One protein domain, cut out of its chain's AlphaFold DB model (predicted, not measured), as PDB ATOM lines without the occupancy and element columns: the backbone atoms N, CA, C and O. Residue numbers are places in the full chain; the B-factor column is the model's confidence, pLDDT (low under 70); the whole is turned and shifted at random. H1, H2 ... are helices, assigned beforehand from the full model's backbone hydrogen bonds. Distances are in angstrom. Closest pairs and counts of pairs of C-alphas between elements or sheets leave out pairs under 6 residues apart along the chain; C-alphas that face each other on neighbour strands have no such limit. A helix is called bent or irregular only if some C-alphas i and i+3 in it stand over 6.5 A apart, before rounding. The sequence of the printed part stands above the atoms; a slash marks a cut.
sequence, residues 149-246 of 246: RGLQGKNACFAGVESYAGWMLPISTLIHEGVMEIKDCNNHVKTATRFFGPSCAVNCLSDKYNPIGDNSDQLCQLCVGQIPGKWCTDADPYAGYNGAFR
ATOM      1  N   ARG A 149     -17.131  30.759 -28.155       95.38
ATOM      2  CA  ARG A 149     -16.733  29.342 -28.085       95.38
ATOM      3  C   ARG A 149     -17.906  28.407 -27.793       95.38
ATOM      4  O   ARG A 149     -17.902  27.273 -28.257       95.38
ATOM      5  N   GLY A 150     -18.931  28.888 -27.091       95.50
ATOM      6  CA  GLY A 150     -20.154  28.126 -26.838       95.50
ATOM      7  C   GLY A 150     -20.987  27.840 -28.094       95.50
ATOM      8  O   GLY A 150     -21.895  27.018 -28.029       95.50
ATOM      9  N   LEU A 151     -20.681  28.483 -29.229       96.12
ATOM     10  CA  LEU A 151     -21.341  28.229 -30.514       96.12
ATOM     11  C   LEU A 151     -20.853  26.946 -31.198       96.12
ATOM     12  O   LEU A 151     -21.493  26.484 -32.140       96.12
ATOM     13  N   GLN A 152     -19.745  26.354 -30.739       96.75
ATOM     14  CA  GLN A 152     -19.239  25.116 -31.318       96.75
ATOM     15  C   GLN A 152     -20.260  23.980 -31.139       96.75
ATOM     16  O   GLN A 152     -20.721  23.695 -30.034       96.75
ATOM     17  N   GLY A 153     -20.603  23.324 -32.244       96.81
ATOM     18  CA  GLY A 153     -21.597  22.256 -32.311       96.81
ATOM     19  C   GLY A 153     -23.043  22.732 -32.159       96.81
ATOM     20  O   GLY A 153     -23.919  21.904 -31.915       96.81
ATOM     21  N   LYS A 154     -23.305  24.043 -32.245       97.12
ATOM     22  CA  LYS A 154     -24.664  24.590 -32.281       97.12
ATOM     23  C   LYS A 154     -25.139  24.750 -33.715       97.12
ATOM     24  O   LYS A 154     -24.379  25.143 -34.590       97.12
ATOM     25  N   ASN A 155     -26.430  24.524 -33.911       97.12
ATOM     26  CA  ASN A 155     -27.094  24.808 -35.172       97.12
ATOM     27  C   ASN A 155     -27.083  26.317 -35.445       97.12
ATOM     28  O   ASN A 155     -27.382  27.111 -34.548       97.12
ATOM     29  N   ALA A 156     -26.800  26.696 -36.685       97.06
ATOM     30  CA  ALA A 156     -26.819  28.074 -37.144       97.06
ATOM     31  C   ALA A 156     -27.653  28.222 -38.424       97.06
ATOM     32  O   ALA A 156     -27.720  27.317 -39.261       97.06
ATOM     33  N   CYS A 157     -28.288  29.383 -38.561       97.75
ATOM     34  CA  CYS A 157     -29.015  29.791 -39.756       97.75
ATOM     35  C   CYS A 157     -28.285  30.996 -40.350       97.75
ATOM     36  O   CYS A 157     -28.184  32.042 -39.708       97.75
ATOM     37  N   PHE A 158     -27.755  30.837 -41.554       98.00
ATOM     38  CA  PHE A 158     -27.014  31.859 -42.279       98.00
ATOM     39  C   PHE A 158     -27.833  32.327 -43.478       98.00
ATOM     40  O   PHE A 158     -28.543  31.535 -44.092       98.00
ATOM     41  N   ALA A 159     -27.709  33.606 -43.839       96.31
ATOM     42  CA  ALA A 159     -28.418  34.155 -44.998       96.31
ATOM     43  C   ALA A 159     -28.012  33.462 -46.314       96.31
ATOM     44  O   ALA A 159     -28.815  33.358 -47.233       96.31
ATOM     45  N   GLY A 160     -26.780  32.969 -46.386       95.44
ATOM     46  CA  GLY A 160     -26.214  32.269 -47.533       95.44
ATOM     47  C   GLY A 160     -24.700  32.351 -47.483       95.44
ATOM     48  O   GLY A 160     -24.154  33.272 -46.863       95.44
ATOM     49  N   VAL A 161     -24.019  31.385 -48.094       95.25
ATOM     50  CA  VAL A 161     -22.560  31.458 -48.242       95.25
ATOM     51  C   VAL A 161     -22.199  32.744 -48.998       95.25
ATOM     52  O   VAL A 161     -22.936  33.168 -49.879       95.25
ATOM     53  N   GLU A 162     -21.112  33.399 -48.582       91.12
ATOM     54  CA  GLU A 162     -20.639  34.709 -49.077       91.12
ATOM     55  C   GLU A 162     -21.510  35.938 -48.787       91.12
ATOM     56  O   GLU A 162     -21.042  37.050 -49.010       91.12
ATOM     57  N   SER A 163     -22.687  35.808 -48.168       94.62
ATOM     58  CA  SER A 163     -23.363  36.991 -47.610       94.62
ATOM     59  C   SER A 163     -22.473  37.689 -46.568       94.62
ATOM     60  O   SER A 163     -21.816  37.044 -45.745       94.62
ATOM     61  N   TYR A 164     -22.425  39.020 -46.564       94.94
ATOM     62  CA  TYR A 164     -21.446  39.763 -45.775       94.94
ATOM     63  C   TYR A 164     -21.706  39.646 -44.274       94.94
ATOM     64  O   TYR A 164     -20.882  39.106 -43.534       94.94
ATOM     65  N   ALA A 165     -22.875  40.096 -43.814       95.88
ATOM     66  CA  ALA A 165     -23.258  39.968 -42.407       95.88
ATOM     67  C   ALA A 165     -23.710  38.547 -42.051       95.88
ATOM     68  O   ALA A 165     -23.634  38.143 -40.895       95.88
ATOM     69  N   GLY A 166     -24.197  37.792 -43.035       96.56
ATOM     70  CA  GLY A 166     -24.743  36.461 -42.811       96.56
ATOM     71  C   GLY A 166     -23.698  35.355 -42.835       96.56
ATOM     72  O   GLY A 166     -23.988  34.287 -42.326       96.56
ATOM     73  N   TRP A 167     -22.503  35.572 -43.389       96.88
ATOM     74  CA  TRP A 167     -21.480  34.532 -43.510       96.88
ATOM     75  C   TRP A 167     -20.066  35.077 -43.326       96.88
ATOM     76  O   TRP A 167     -19.371  34.661 -42.401       96.88
ATOM     77  N   MET A 168     -19.644  36.044 -44.145       95.62
ATOM     78  CA  MET A 168     -18.254  36.513 -44.160       95.62
ATOM     79  C   MET A 168     -17.813  37.064 -42.802       95.62
ATOM     80  O   MET A 168     -16.793  36.631 -42.266       95.62
ATOM     81  N   LEU A 169     -18.597  37.970 -42.210       96.75
ATOM     82  CA  LEU A 169     -18.277  38.558 -40.911       96.75
ATOM     83  C   LEU A 169     -18.322  37.526 -39.770       96.75
ATOM     84  O   LEU A 169     -17.326  37.440 -39.044       96.75
ATOM     85  N   PRO A 170     -19.381  36.706 -39.592       96.69
ATOM     86  CA  PRO A 170     -19.395  35.672 -38.555       96.69
ATOM     87  C   PRO A 170     -18.252  34.657 -38.675       96.69
ATOM     88  O   PRO A 170     -17.566  34.398 -37.685       96.69
ATOM     89  N   ILE A 171     -18.011  34.106 -39.870       97.12
ATOM     90  CA  ILE A 171     -16.967  33.094 -40.087       97.12
ATOM     91  C   ILE A 171     -15.578  33.701 -39.875       97.12
ATOM     92  O   ILE A 171     -14.777  33.145 -39.123       97.12
ATOM     93  N   SER A 172     -15.307  34.878 -40.453       96.00
ATOM     94  CA  SER A 172     -14.025  35.566 -40.266       96.00
ATOM     95  C   SER A 172     -13.782  35.931 -38.804       96.00
ATOM     96  O   SER A 172     -12.655  35.807 -38.334       96.00
ATOM     97  N   THR A 173     -14.816  36.357 -38.072       97.31
ATOM     98  CA  THR A 173     -14.700  36.688 -36.645       97.31
ATOM     99  C   THR A 173     -14.342  35.445 -35.835       97.31
ATOM    100  O   THR A 173     -13.401  35.473 -35.051       97.31
ATOM    101  N   LEU A 174     -15.036  34.323 -36.046       97.69
ATOM    102  CA  LEU A 174     -14.772  33.086 -35.302       97.69
ATOM    103  C   LEU A 174     -13.371  32.520 -35.571       97.69
ATOM    104  O   LEU A 174     -12.743  31.999 -34.647       97.69
ATOM    105  N   ILE A 175     -12.875  32.639 -36.805       96.94
ATOM    106  CA  ILE A 175     -11.504  32.252 -37.167       96.94
ATOM    107  C   ILE A 175     -10.489  33.200 -36.515       96.94
ATOM    108  O   ILE A 175      -9.545  32.736 -35.878       96.94
ATOM    109  N   HIS A 176     -10.692  34.516 -36.634       96.44
ATOM    110  CA  HIS A 176      -9.783  35.531 -36.092       96.44
ATOM    111  C   HIS A 176      -9.640  35.433 -34.566       96.44
ATOM    112  O   HIS A 176      -8.535  35.515 -34.038       96.44
ATOM    113  N   GLU A 177     -10.741  35.176 -33.860       96.38
ATOM    114  CA  GLU A 177     -10.756  34.987 -32.404       96.38
ATOM    115  C   GLU A 177     -10.182  33.624 -31.957       96.38
ATOM    116  O   GLU A 177     -10.194  33.295 -30.769       96.38
ATOM    117  N   GLY A 178      -9.706  32.786 -32.888       95.75
ATOM    118  CA  GLY A 178      -9.164  31.457 -32.589       95.75
ATOM    119  C   GLY A 178     -10.206  30.490 -32.016       95.75
ATOM    120  O   GLY A 178      -9.864  29.535 -31.315       95.75
ATOM    121  N   VAL A 179     -11.490  30.756 -32.267       96.44
ATOM    122  CA  VAL A 179     -12.613  29.935 -31.800       96.44
ATOM    123  C   VAL A 179     -12.924  28.826 -32.803       96.44
ATOM    124  O   VAL A 179     -13.225  27.703 -32.402       96.44
ATOM    125  N   MET A 180     -12.830  29.131 -34.096       96.88
ATOM    126  CA  MET A 180     -13.043  28.198 -35.196       96.88
ATOM    127  C   MET A 180     -11.701  27.792 -35.806       96.88
ATOM    128  O   MET A 180     -11.040  28.584 -36.470       96.88
ATOM    129  N   GLU A 181     -11.300  26.542 -35.571       94.75
ATOM    130  CA  GLU A 181     -10.075  25.973 -36.134       94.75
ATOM    131  C   GLU A 181     -10.226  25.749 -37.644       94.75
ATOM    132  O   GLU A 181     -11.157  25.072 -38.087       94.75
ATOM    133  N   ILE A 182      -9.292  26.292 -38.428       95.38
ATOM    134  CA  ILE A 182      -9.266  26.138 -39.885       95.38
ATOM    135  C   ILE A 182      -9.009  24.671 -40.225       95.38
ATOM    136  O   ILE A 182      -7.930  24.137 -39.970       95.38
ATOM    137  N   LYS A 183     -10.004  24.019 -40.834       91.25
ATOM    138  CA  LYS A 183      -9.880  22.623 -41.264       91.25
ATOM    139  C   LYS A 183      -9.264  22.501 -42.654       91.25
ATOM    140  O   LYS A 183      -8.569  21.524 -42.931       91.25
ATOM    141  N   ASP A 184      -9.558  23.470 -43.509       88.19
ATOM    142  CA  ASP A 184      -9.108  23.543 -44.891       88.19
ATOM    143  C   ASP A 184      -8.942  25.018 -45.273       88.19
ATOM    144  O   ASP A 184      -9.899  25.794 -45.211       88.19
ATOM    145  N   CYS A 185      -7.717  25.413 -45.625       86.00
ATOM    146  CA  CYS A 185      -7.362  26.810 -45.867       86.00
ATOM    147  C   CYS A 185      -8.092  27.420 -47.070       86.00
ATOM    148  O   CYS A 185      -8.284  28.631 -47.097       86.00
ATOM    149  N   ASN A 186      -8.507  26.601 -48.040       86.19
ATOM    150  CA  ASN A 186      -9.175  27.072 -49.256       86.19
ATOM    151  C   ASN A 186     -10.677  26.769 -49.254       86.19
ATOM    152  O   ASN A 186     -11.344  26.964 -50.266       86.19
ATOM    153  N   ASN A 187     -11.216  26.283 -48.132       92.00
ATOM    154  CA  ASN A 187     -12.609  25.876 -48.040       92.00
ATOM    155  C   ASN A 187     -13.197  26.246 -46.668       92.00
ATOM    156  O   ASN A 187     -13.252  25.458 -45.714       92.00
ATOM    157  N   HIS A 188     -13.664  27.493 -46.577       94.19
ATOM    158  CA  HIS A 188     -14.334  28.005 -45.383       94.19
ATOM    159  C   HIS A 188     -15.656  27.281 -45.097       94.19
ATOM    160  O   HIS A 188     -16.064  27.218 -43.940       94.19
ATOM    161  N   VAL A 189     -16.312  26.697 -46.111       96.75
ATOM    162  CA  VAL A 189     -17.536  25.904 -45.926       96.75
ATOM    163  C   VAL A 189     -17.218  24.667 -45.093       96.75
ATOM    164  O   VAL A 189     -17.837  24.473 -44.056       96.75
ATOM    165  N   LYS A 190     -16.181  23.903 -45.446       95.69
ATOM    166  CA  LYS A 190     -15.741  22.706 -44.708       95.69
ATOM    167  C   LYS A 190     -15.316  23.015 -43.272       95.69
ATOM    168  O   LYS A 190     -15.625  22.263 -42.344       95.69
ATOM    169  N   THR A 191     -14.641  24.147 -43.082       96.50
ATOM    170  CA  THR A 191     -14.286  24.667 -41.755       96.50
ATOM    171  C   THR A 191     -15.542  24.987 -40.929       96.50
ATOM    172  O   THR A 191     -15.677  24.504 -39.802       96.50
ATOM    173  N   ALA A 192     -16.509  25.705 -41.505       97.62
ATOM    174  CA  ALA A 192     -17.780  26.017 -40.856       97.62
ATOM    175  C   ALA A 192     -18.617  24.758 -40.571       97.62
ATOM    176  O   ALA A 192     -19.173  24.630 -39.481       97.62
ATOM    177  N   THR A 193     -18.647  23.788 -41.493       97.31
ATOM    178  CA  THR A 193     -19.324  22.498 -41.312       97.31
ATOM    179  C   THR A 193     -18.797  21.774 -40.081       97.31
ATOM    180  O   THR A 193     -19.575  21.292 -39.262       97.31
ATOM    181  N   ARG A 194     -17.471  21.739 -39.897       97.06
ATOM    182  CA  ARG A 194     -16.860  21.101 -38.726       97.06
ATOM    183  C   ARG A 194     -17.228  21.805 -37.419       97.06
ATOM    184  O   ARG A 194     -17.348  21.130 -36.395       97.06
ATOM    185  N   PHE A 195     -17.352  23.130 -37.452       97.88
ATOM    186  CA  PHE A 195     -17.635  23.942 -36.275       97.88
ATOM    187  C   PHE A 195     -19.107  23.890 -35.857       97.88
ATOM    188  O   PHE A 195     -19.371  23.661 -34.681       97.88
ATOM    189  N   PHE A 196     -20.050  24.071 -36.785       98.00
ATOM    190  CA  PHE A 196     -21.486  24.152 -36.482       98.00
ATOM    191  C   PHE A 196     -22.218  22.807 -36.595       98.00
ATOM    192  O   PHE A 196     -23.172  22.561 -35.861       98.00
ATOM    193  N   GLY A 197     -21.767  21.896 -37.463       97.69
ATOM    194  CA  GLY A 197     -22.502  20.666 -37.763       97.69
ATOM    195  C   GLY A 197     -23.793  20.952 -38.551       97.69
ATOM    196  O   GLY A 197     -23.763  21.792 -39.454       97.69
ATOM    197  N   PRO A 198     -24.913  20.257 -38.260       97.81
ATOM    198  CA  PRO A 198     -26.199  20.488 -38.922       97.81
ATOM    199  C   PRO A 198     -26.646  21.954 -38.836       97.81
ATOM    200  O   PRO A 198     -26.775  22.513 -37.749       97.81
ATOM    201  N   SER A 199     -26.852  22.609 -39.974       98.12
ATOM    202  CA  SER A 199     -27.170  24.042 -40.073       98.12
ATOM    203  C   SER A 199     -27.875  24.358 -41.398       98.12
ATOM    204  O   SER A 199     -28.139  23.447 -42.184       98.12
ATOM    205  N   CYS A 200     -28.221  25.629 -41.628       97.75
ATOM    206  CA  CYS A 200     -28.654  26.113 -42.939       97.75
ATOM    207  C   CYS A 200     -27.747  27.252 -43.417       97.75
ATOM    208  O   CYS A 200     -27.696  28.310 -42.794       97.75
ATOM    209  N   ALA A 201     -27.042  27.027 -44.520       97.56
ATOM    210  CA  ALA A 201     -26.290  28.005 -45.287       97.56
ATOM    211  C   ALA A 201     -26.544  27.713 -46.766       97.56
ATOM    212  O   ALA A 201     -25.989  26.763 -47.313       97.56
ATOM    213  N   VAL A 202     -27.402  28.499 -47.413       95.31
ATOM    214  CA  VAL A 202     -27.713  28.270 -48.830       95.31
ATOM    215  C   VAL A 202     -26.477  28.409 -49.710       95.31
ATOM    216  O   VAL A 202     -25.545  29.144 -49.378       95.31
ATOM    217  N   ASN A 203     -26.467  27.656 -50.810       93.81
ATOM    218  CA  ASN A 203     -25.353  27.538 -51.747       93.81
ATOM    219  C   ASN A 203     -24.106  26.833 -51.163       93.81
ATOM    220  O   ASN A 203     -23.072  26.814 -51.818       93.81
ATOM    221  N   CYS A 204     -24.194  26.166 -49.993       95.12
ATOM    222  CA  CYS A 204     -23.060  25.454 -49.363       95.12
ATOM    223  C   CYS A 204     -22.415  24.361 -50.232       95.12
ATOM    224  O   CYS A 204     -21.238  24.035 -50.067       95.12
ATOM    225  N   LEU A 205     -23.190  23.806 -51.163       93.62
ATOM    226  CA  LEU A 205     -22.784  22.722 -52.055       93.62
ATOM    227  C   LEU A 205     -22.646  23.164 -53.517       93.62
ATOM    228  O   LEU A 205     -22.541  22.293 -54.374       93.62
ATOM    229  N   SER A 206     -22.671  24.469 -53.819       91.50
ATOM    230  CA  SER A 206     -22.449  24.931 -55.195       91.50
ATOM    231  C   SER A 206     -21.044  24.551 -55.672       91.50
ATOM    232  O   SER A 206     -20.110  24.471 -54.869       91.50
ATOM    233  N   ASP A 207     -20.877  24.363 -56.983       90.00
ATOM    234  CA  ASP A 207     -19.590  23.980 -57.585       90.00
ATOM    235  C   ASP A 207     -18.463  24.967 -57.232       90.00
ATOM    236  O   ASP A 207     -17.301  24.580 -57.117       90.00
ATOM    237  N   LYS A 208     -18.812  26.231 -56.960       87.81
ATOM    238  CA  LYS A 208     -17.899  27.277 -56.488       87.81
ATOM    239  C   LYS A 208     -17.223  26.935 -55.157       87.81
ATOM    240  O   LYS A 208     -16.022  27.158 -55.015       87.81
ATOM    241  N   TYR A 209     -17.960  26.389 -54.185       89.94
ATOM    242  CA  TYR A 209     -17.413  26.047 -52.860       89.94
ATOM    243  C   TYR A 209     -17.219  24.548 -52.641       89.94
ATOM    244  O   TYR A 209     -16.616  24.145 -51.645       89.94
ATOM    245  N   ASN A 210     -17.735  23.723 -53.548       92.88
ATOM    246  CA  ASN A 210     -17.646  22.273 -53.513       92.88
ATOM    247  C   ASN A 210     -17.202  21.679 -54.868       92.88
ATOM    248  O   ASN A 210     -17.837  20.744 -55.356       92.88
ATOM    249  N   PRO A 211     -16.105  22.161 -55.485       90.81
ATOM    250  CA  PRO A 211     -15.732  21.779 -56.852       90.81
ATOM    251  C   PRO A 211     -15.416  20.284 -57.021       90.81
ATOM    252  O   PRO A 211     -15.496  19.752 -58.123       90.81
ATOM    253  N   ILE A 212     -15.031  19.599 -55.937       89.94
ATOM    254  CA  ILE A 212     -14.695  18.164 -55.932       89.94
ATOM    255  C   ILE A 212     -15.883  17.315 -55.436       89.94
ATOM    256  O   ILE A 212     -15.873  16.093 -55.573       89.94
ATOM    257  N   GLY A 213     -16.926  17.939 -54.880       92.06
ATOM    258  CA  GLY A 213     -18.079  17.224 -54.337       92.06
ATOM    259  C   GLY A 213     -17.834  16.554 -52.978       92.06
ATOM    260  O   GLY A 213     -18.577  15.644 -52.619       92.06
ATOM    261  N   ASP A 214     -16.799  16.950 -52.229       92.50
ATOM    262  CA  ASP A 214     -16.396  16.319 -50.965       92.50
ATOM    263  C   ASP A 214     -16.855  17.072 -49.700       92.50
ATOM    264  O   ASP A 214     -16.606  16.611 -48.578       92.50
ATOM    265  N   ASN A 215     -17.537  18.213 -49.847       94.12
ATOM    266  CA  ASN A 215     -18.196  18.879 -48.726       94.12
ATOM    267  C   ASN A 215     -19.363  18.034 -48.200       94.12
ATOM    268  O   ASN A 215     -20.154  17.470 -48.952       94.12
ATOM    269  N   SER A 216     -19.489  17.997 -46.874       94.69
ATOM    270  CA  SER A 216     -20.632  17.388 -46.193       94.69
ATOM    271  C   SER A 216     -21.891  18.241 -46.364       94.69
ATOM    272  O   SER A 216     -21.824  19.471 -46.344       94.69
ATOM    273  N   ASP A 217     -23.050  17.591 -46.441       95.12
ATOM    274  CA  ASP A 217     -24.360  18.240 -46.555       95.12
ATOM    275  C   ASP A 217     -24.860  18.873 -45.246       95.12
ATOM    276  O   ASP A 217     -25.930  19.474 -45.222       95.12
ATOM    277  N   GLN A 218     -24.102  18.767 -44.149       97.56
ATOM    278  CA  GLN A 218     -24.509  19.222 -42.816       97.56
ATOM    279  C   GLN A 218     -24.987  20.678 -42.778       97.56
ATOM    280  O   GLN A 218     -26.012  20.964 -42.163       97.56
ATOM    281  N   LEU A 219     -24.307  21.593 -43.470       97.56
ATOM    282  CA  LEU A 219     -24.720  23.001 -43.525       97.56
ATOM    283  C   LEU A 219     -25.969  23.241 -44.377       97.56
ATOM    284  O   LEU A 219     -26.467  24.356 -44.431       97.56
ATOM    285  N   CYS A 220     -26.470  22.215 -45.043       96.12
ATOM    286  CA  CYS A 220     -27.652  22.263 -45.868       96.12
ATOM    287  C   CYS A 220     -28.840  21.514 -45.183       96.12
ATOM    288  O   CYS A 220     -29.972  21.615 -45.649       96.12
ATOM    289  N   GLN A 221     -28.630  20.827 -44.042       95.69
ATOM    290  CA  GLN A 221     -29.622  19.956 -43.371       95.69
ATOM    291  C   GLN A 221     -30.801  20.676 -42.697       95.69
ATOM    292  O   GLN A 221     -31.848  20.060 -42.508       95.69
ATOM    293  N   LEU A 222     -30.644  21.939 -42.285       95.88
ATOM    294  CA  LEU A 222     -31.751  22.720 -41.706       95.88
ATOM    295  C   LEU A 222     -32.480  23.575 -42.741       95.88
ATOM    296  O   LEU A 222     -33.502  24.176 -42.416       95.88
ATOM    297  N   CYS A 223     -31.966  23.644 -43.968       95.31
ATOM    298  CA  CYS A 223     -32.693  24.241 -45.073       95.31
ATOM    299  C   CYS A 223     -33.843  23.311 -45.473       95.31
ATOM    300  O   CYS A 223     -33.721  22.089 -45.384       95.31
ATOM    301  N   VAL A 224     -34.985  23.872 -45.867       90.88
ATOM    302  CA  VAL A 224     -36.222  23.079 -45.979       90.88
ATOM    303  C   VAL A 224     -36.584  22.722 -47.410       90.88
ATOM    304  O   VAL A 224     -37.217  21.691 -47.608       90.88
ATOM    305  N   GLY A 225     -36.190  23.538 -48.393       81.50
ATOM    306  CA  GLY A 225     -36.607  23.408 -49.788       81.50
ATOM    307  C   GLY A 225     -38.130  23.474 -49.967       81.50
ATOM    308  O   GLY A 225     -38.872  22.578 -49.583       81.50
ATOM    309  N   GLN A 226     -38.649  24.523 -50.607       67.88
ATOM    310  CA  GLN A 226     -40.085  24.569 -50.947       67.88
ATOM    311  C   GLN A 226     -40.420  23.855 -52.260       67.88
ATOM    312  O   GLN A 226     -41.580  23.543 -52.521       67.88
ATOM    313  N   ILE A 227     -39.411  23.609 -53.094       67.62
ATOM    314  CA  ILE A 227     -39.562  23.042 -54.430       67.62
ATOM    315  C   ILE A 227     -38.730  21.756 -54.480       67.62
ATOM    316  O   ILE A 227     -37.549  21.796 -54.124       67.62
ATOM    317  N   PRO A 228     -39.295  20.621 -54.936       70.25
ATOM    318  CA  PRO A 228     -38.527  19.398 -55.138       70.25
ATOM    319  C   PRO A 228     -37.272  19.667 -55.979       70.25
ATOM    320  O   PRO A 228     -37.360  20.224 -57.072       70.25
ATOM    321  N   GLY A 229     -36.103  19.310 -55.450       68.88
ATOM    322  CA  GLY A 229     -34.816  19.533 -56.114       68.88
ATOM    323  C   GLY A 229     -34.230  20.947 -55.993       68.88
ATOM    324  O   GLY A 229     -33.100  21.141 -56.423       68.88
ATOM    325  N   LYS A 230     -34.924  21.919 -55.381       74.31
ATOM    326  CA  LYS A 230     -34.367  23.246 -55.046       74.31
ATOM    327  C   LYS A 230     -34.392  23.461 -53.535       74.31
ATOM    328  O   LYS A 230     -35.220  24.194 -52.995       74.31
ATOM    329  N   TRP A 231     -33.487  22.764 -52.864       85.31
ATOM    330  CA  TRP A 231     -33.229  22.878 -51.434       85.31
ATOM    331  C   TRP A 231     -31.816  23.414 -51.247       85.31
ATOM    332  O   TRP A 231     -30.937  23.124 -52.056       85.31
ATOM    333  N   CYS A 232     -31.616  24.236 -50.222       92.75
ATOM    334  CA  CYS A 232     -30.326  24.863 -49.949       92.75
ATOM    335  C   CYS A 232     -29.713  25.661 -51.125       92.75
ATOM    336  O   CYS A 232     -28.509  25.648 -51.379       92.75
ATOM    337  N   THR A 233     -30.573  26.386 -51.835       91.88
ATOM    338  CA  THR A 233     -30.219  27.352 -52.892       91.88
ATOM    339  C   THR A 233     -30.837  28.706 -52.549       91.88
ATOM    340  O   THR A 233     -31.606  28.790 -51.590       91.88
ATOM    341  N   ASP A 234     -30.612  29.741 -53.355       89.75
ATOM    342  CA  ASP A 234     -31.293  31.040 -53.195       89.75
ATOM    343  C   ASP A 234     -32.834  30.954 -53.249       89.75
ATOM    344  O   ASP A 234     -33.535  31.857 -52.796       89.75
ATOM    345  N   ALA A 235     -33.385  29.857 -53.784       88.44
ATOM    346  CA  ALA A 235     -34.822  29.587 -53.790       88.44
ATOM    347  C   ALA A 235     -35.344  28.962 -52.479       88.44
ATOM    348  O   ALA A 235     -36.549  28.723 -52.350       88.44
ATOM    349  N   ASP A 236     -34.464  28.647 -51.525       91.88
ATOM    350  CA  ASP A 236     -34.858  28.083 -50.239       91.88
ATOM    351  C   ASP A 236     -35.600  29.131 -49.385       91.88
ATOM    352  O   ASP A 236     -35.185  30.289 -49.322       91.88
ATOM    353  N   PRO A 237     -36.676  28.764 -48.670       91.75
ATOM    354  CA  PRO A 237     -37.378  29.687 -47.774       91.75
ATOM    355  C   PRO A 237     -36.530  30.264 -46.640       91.75
ATOM    356  O   PRO A 237     -36.943  31.259 -46.039       91.75
ATOM    357  N   TYR A 238     -35.408  29.617 -46.310       94.44
ATOM    358  CA  TYR A 238     -34.442  30.089 -45.323       94.44
ATOM    359  C   TYR A 238     -33.250  30.839 -45.936       94.44
ATOM    360  O   TYR A 238     -32.358  31.253 -45.200       94.44
ATOM    361  N   ALA A 239     -33.262  31.096 -47.248       93.38
ATOM    362  CA  ALA A 239     -32.304  31.977 -47.905       93.38
ATOM    363  C   ALA A 239     -32.509  33.456 -47.521       93.38
ATOM    364  O   ALA A 239     -33.620  33.922 -47.243       93.38
ATOM    365  N   GLY A 240     -31.421  34.221 -47.560       94.31
ATOM    366  CA  GLY A 240     -31.387  35.644 -47.248       94.31
ATOM    367  C   GLY A 240     -31.565  35.956 -45.759       94.31
ATOM    368  O   GLY A 240     -31.911  35.106 -44.939       94.31
ATOM    369  N   TYR A 241     -31.349  37.220 -45.392       95.44
ATOM    370  CA  TYR A 241     -31.405  37.664 -43.991       95.44
ATOM    371  C   TYR A 241     -32.763  37.392 -43.320       95.44
ATOM    372  O   TYR A 241     -32.814  36.999 -42.156       95.44
ATOM    373  N   ASN A 242     -33.865  37.547 -44.061       95.25
ATOM    374  CA  ASN A 242     -35.207  37.241 -43.559       95.25
ATOM    375  C   ASN A 242     -35.438  35.734 -43.385       95.25
ATOM    376  O   ASN A 242     -36.112  35.332 -42.438       95.25
ATOM    377  N   GLY A 243     -34.898  34.911 -44.287       95.50
ATOM    378  CA  GLY A 243     -35.007  33.459 -44.210       95.50
ATOM    379  C   GLY A 243     -34.223  32.896 -43.030       95.50
ATOM    380  O   GLY A 243     -34.773  32.113 -42.262       95.50
ATOM    381  N   ALA A 244     -32.997  33.375 -42.816       97.38
ATOM    382  CA  ALA A 244     -32.156  32.965 -41.693       97.38
ATOM    383  C   ALA A 244     -32.763  33.295 -40.314       97.38
ATOM    384  O   ALA A 244     -32.486  32.605 -39.334       97.38
ATOM    385  N   PHE A 245     -33.587  34.345 -40.224       96.88
ATOM    386  CA  PHE A 245     -34.266  34.737 -38.986       96.88
ATOM    387  C   PHE A 245     -35.533  33.914 -38.674       96.88
ATOM    388  O   PHE A 245     -35.977  33.893 -37.524       96.88
ATOM    389  N   ARG A 246     -36.136  33.279 -39.684       93.94
ATOM    390  CA  ARG A 246     -37.453  32.629 -39.604       93.94
ATOM    391  C   ARG A 246     -37.459  31.364 -38.741       93.94
ATOM    392  O   ARG A 246     -38.466  31.175 -38.016       93.94
TER     393      ARG A 246
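AT A GLANCE: This is residues 149 to 246 of the 246 residues of an uncharacterized protein of Rhynchophorus ferrugineus (UniProt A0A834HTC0). With little regular structure, this is a compact body of long loops holding four short helices: H2 crosses near the longest, H1, H3 packs by H2, and H4 sits near H1's first turns. The printed part has 98 residues, with H1, H2, H3, H4 in chain order and no named strand; it is all helix, with 32 residues in named elements. The radius of gyration of the C-alphas is 12.4 A, the spans 38 by 30 by 21 A.

IN THESE COORDINATES: H1, residues 164 to 176, runs 15.7 A from C-alpha 164 at (-21.446, 39.763, -45.775); it is irregular, C-alphas 166 and 169 being 7.1 A apart. H2 is residues 188 to 196, 12.1 A; H3 217 to 220; H4 240 to 245, ending at C-alpha 245 (-34.266, 34.737, -38.986).

HOW THE PARTS SIT: H1 and H2 are close but not clearly touching, about perpendicular at 76 degrees; closest C-alphas, Ile 171 and Ala 192, 7.2 A. H1 and H4 are likewise close but not clearly touching; closest C-alphas, Gly 166 and Tyr 241, 6.9 A. H2 and H3 only just touch, with 3 pairs of C-alphas within 8 A; closest, Thr 193 and Leu 219, 5.9 A. Every O i to N i+4 pair is within hydrogen-bond range in H2 and H4, 7 of 9 in H1; H3 is too short for one.

THE WHOLE: The farthest C-alphas, Glu 177 and Pro 228, are 39.1 A apart. The printed part has no cut, and its three links are long. Residues 226, 227 and 229 have pLDDT under 70.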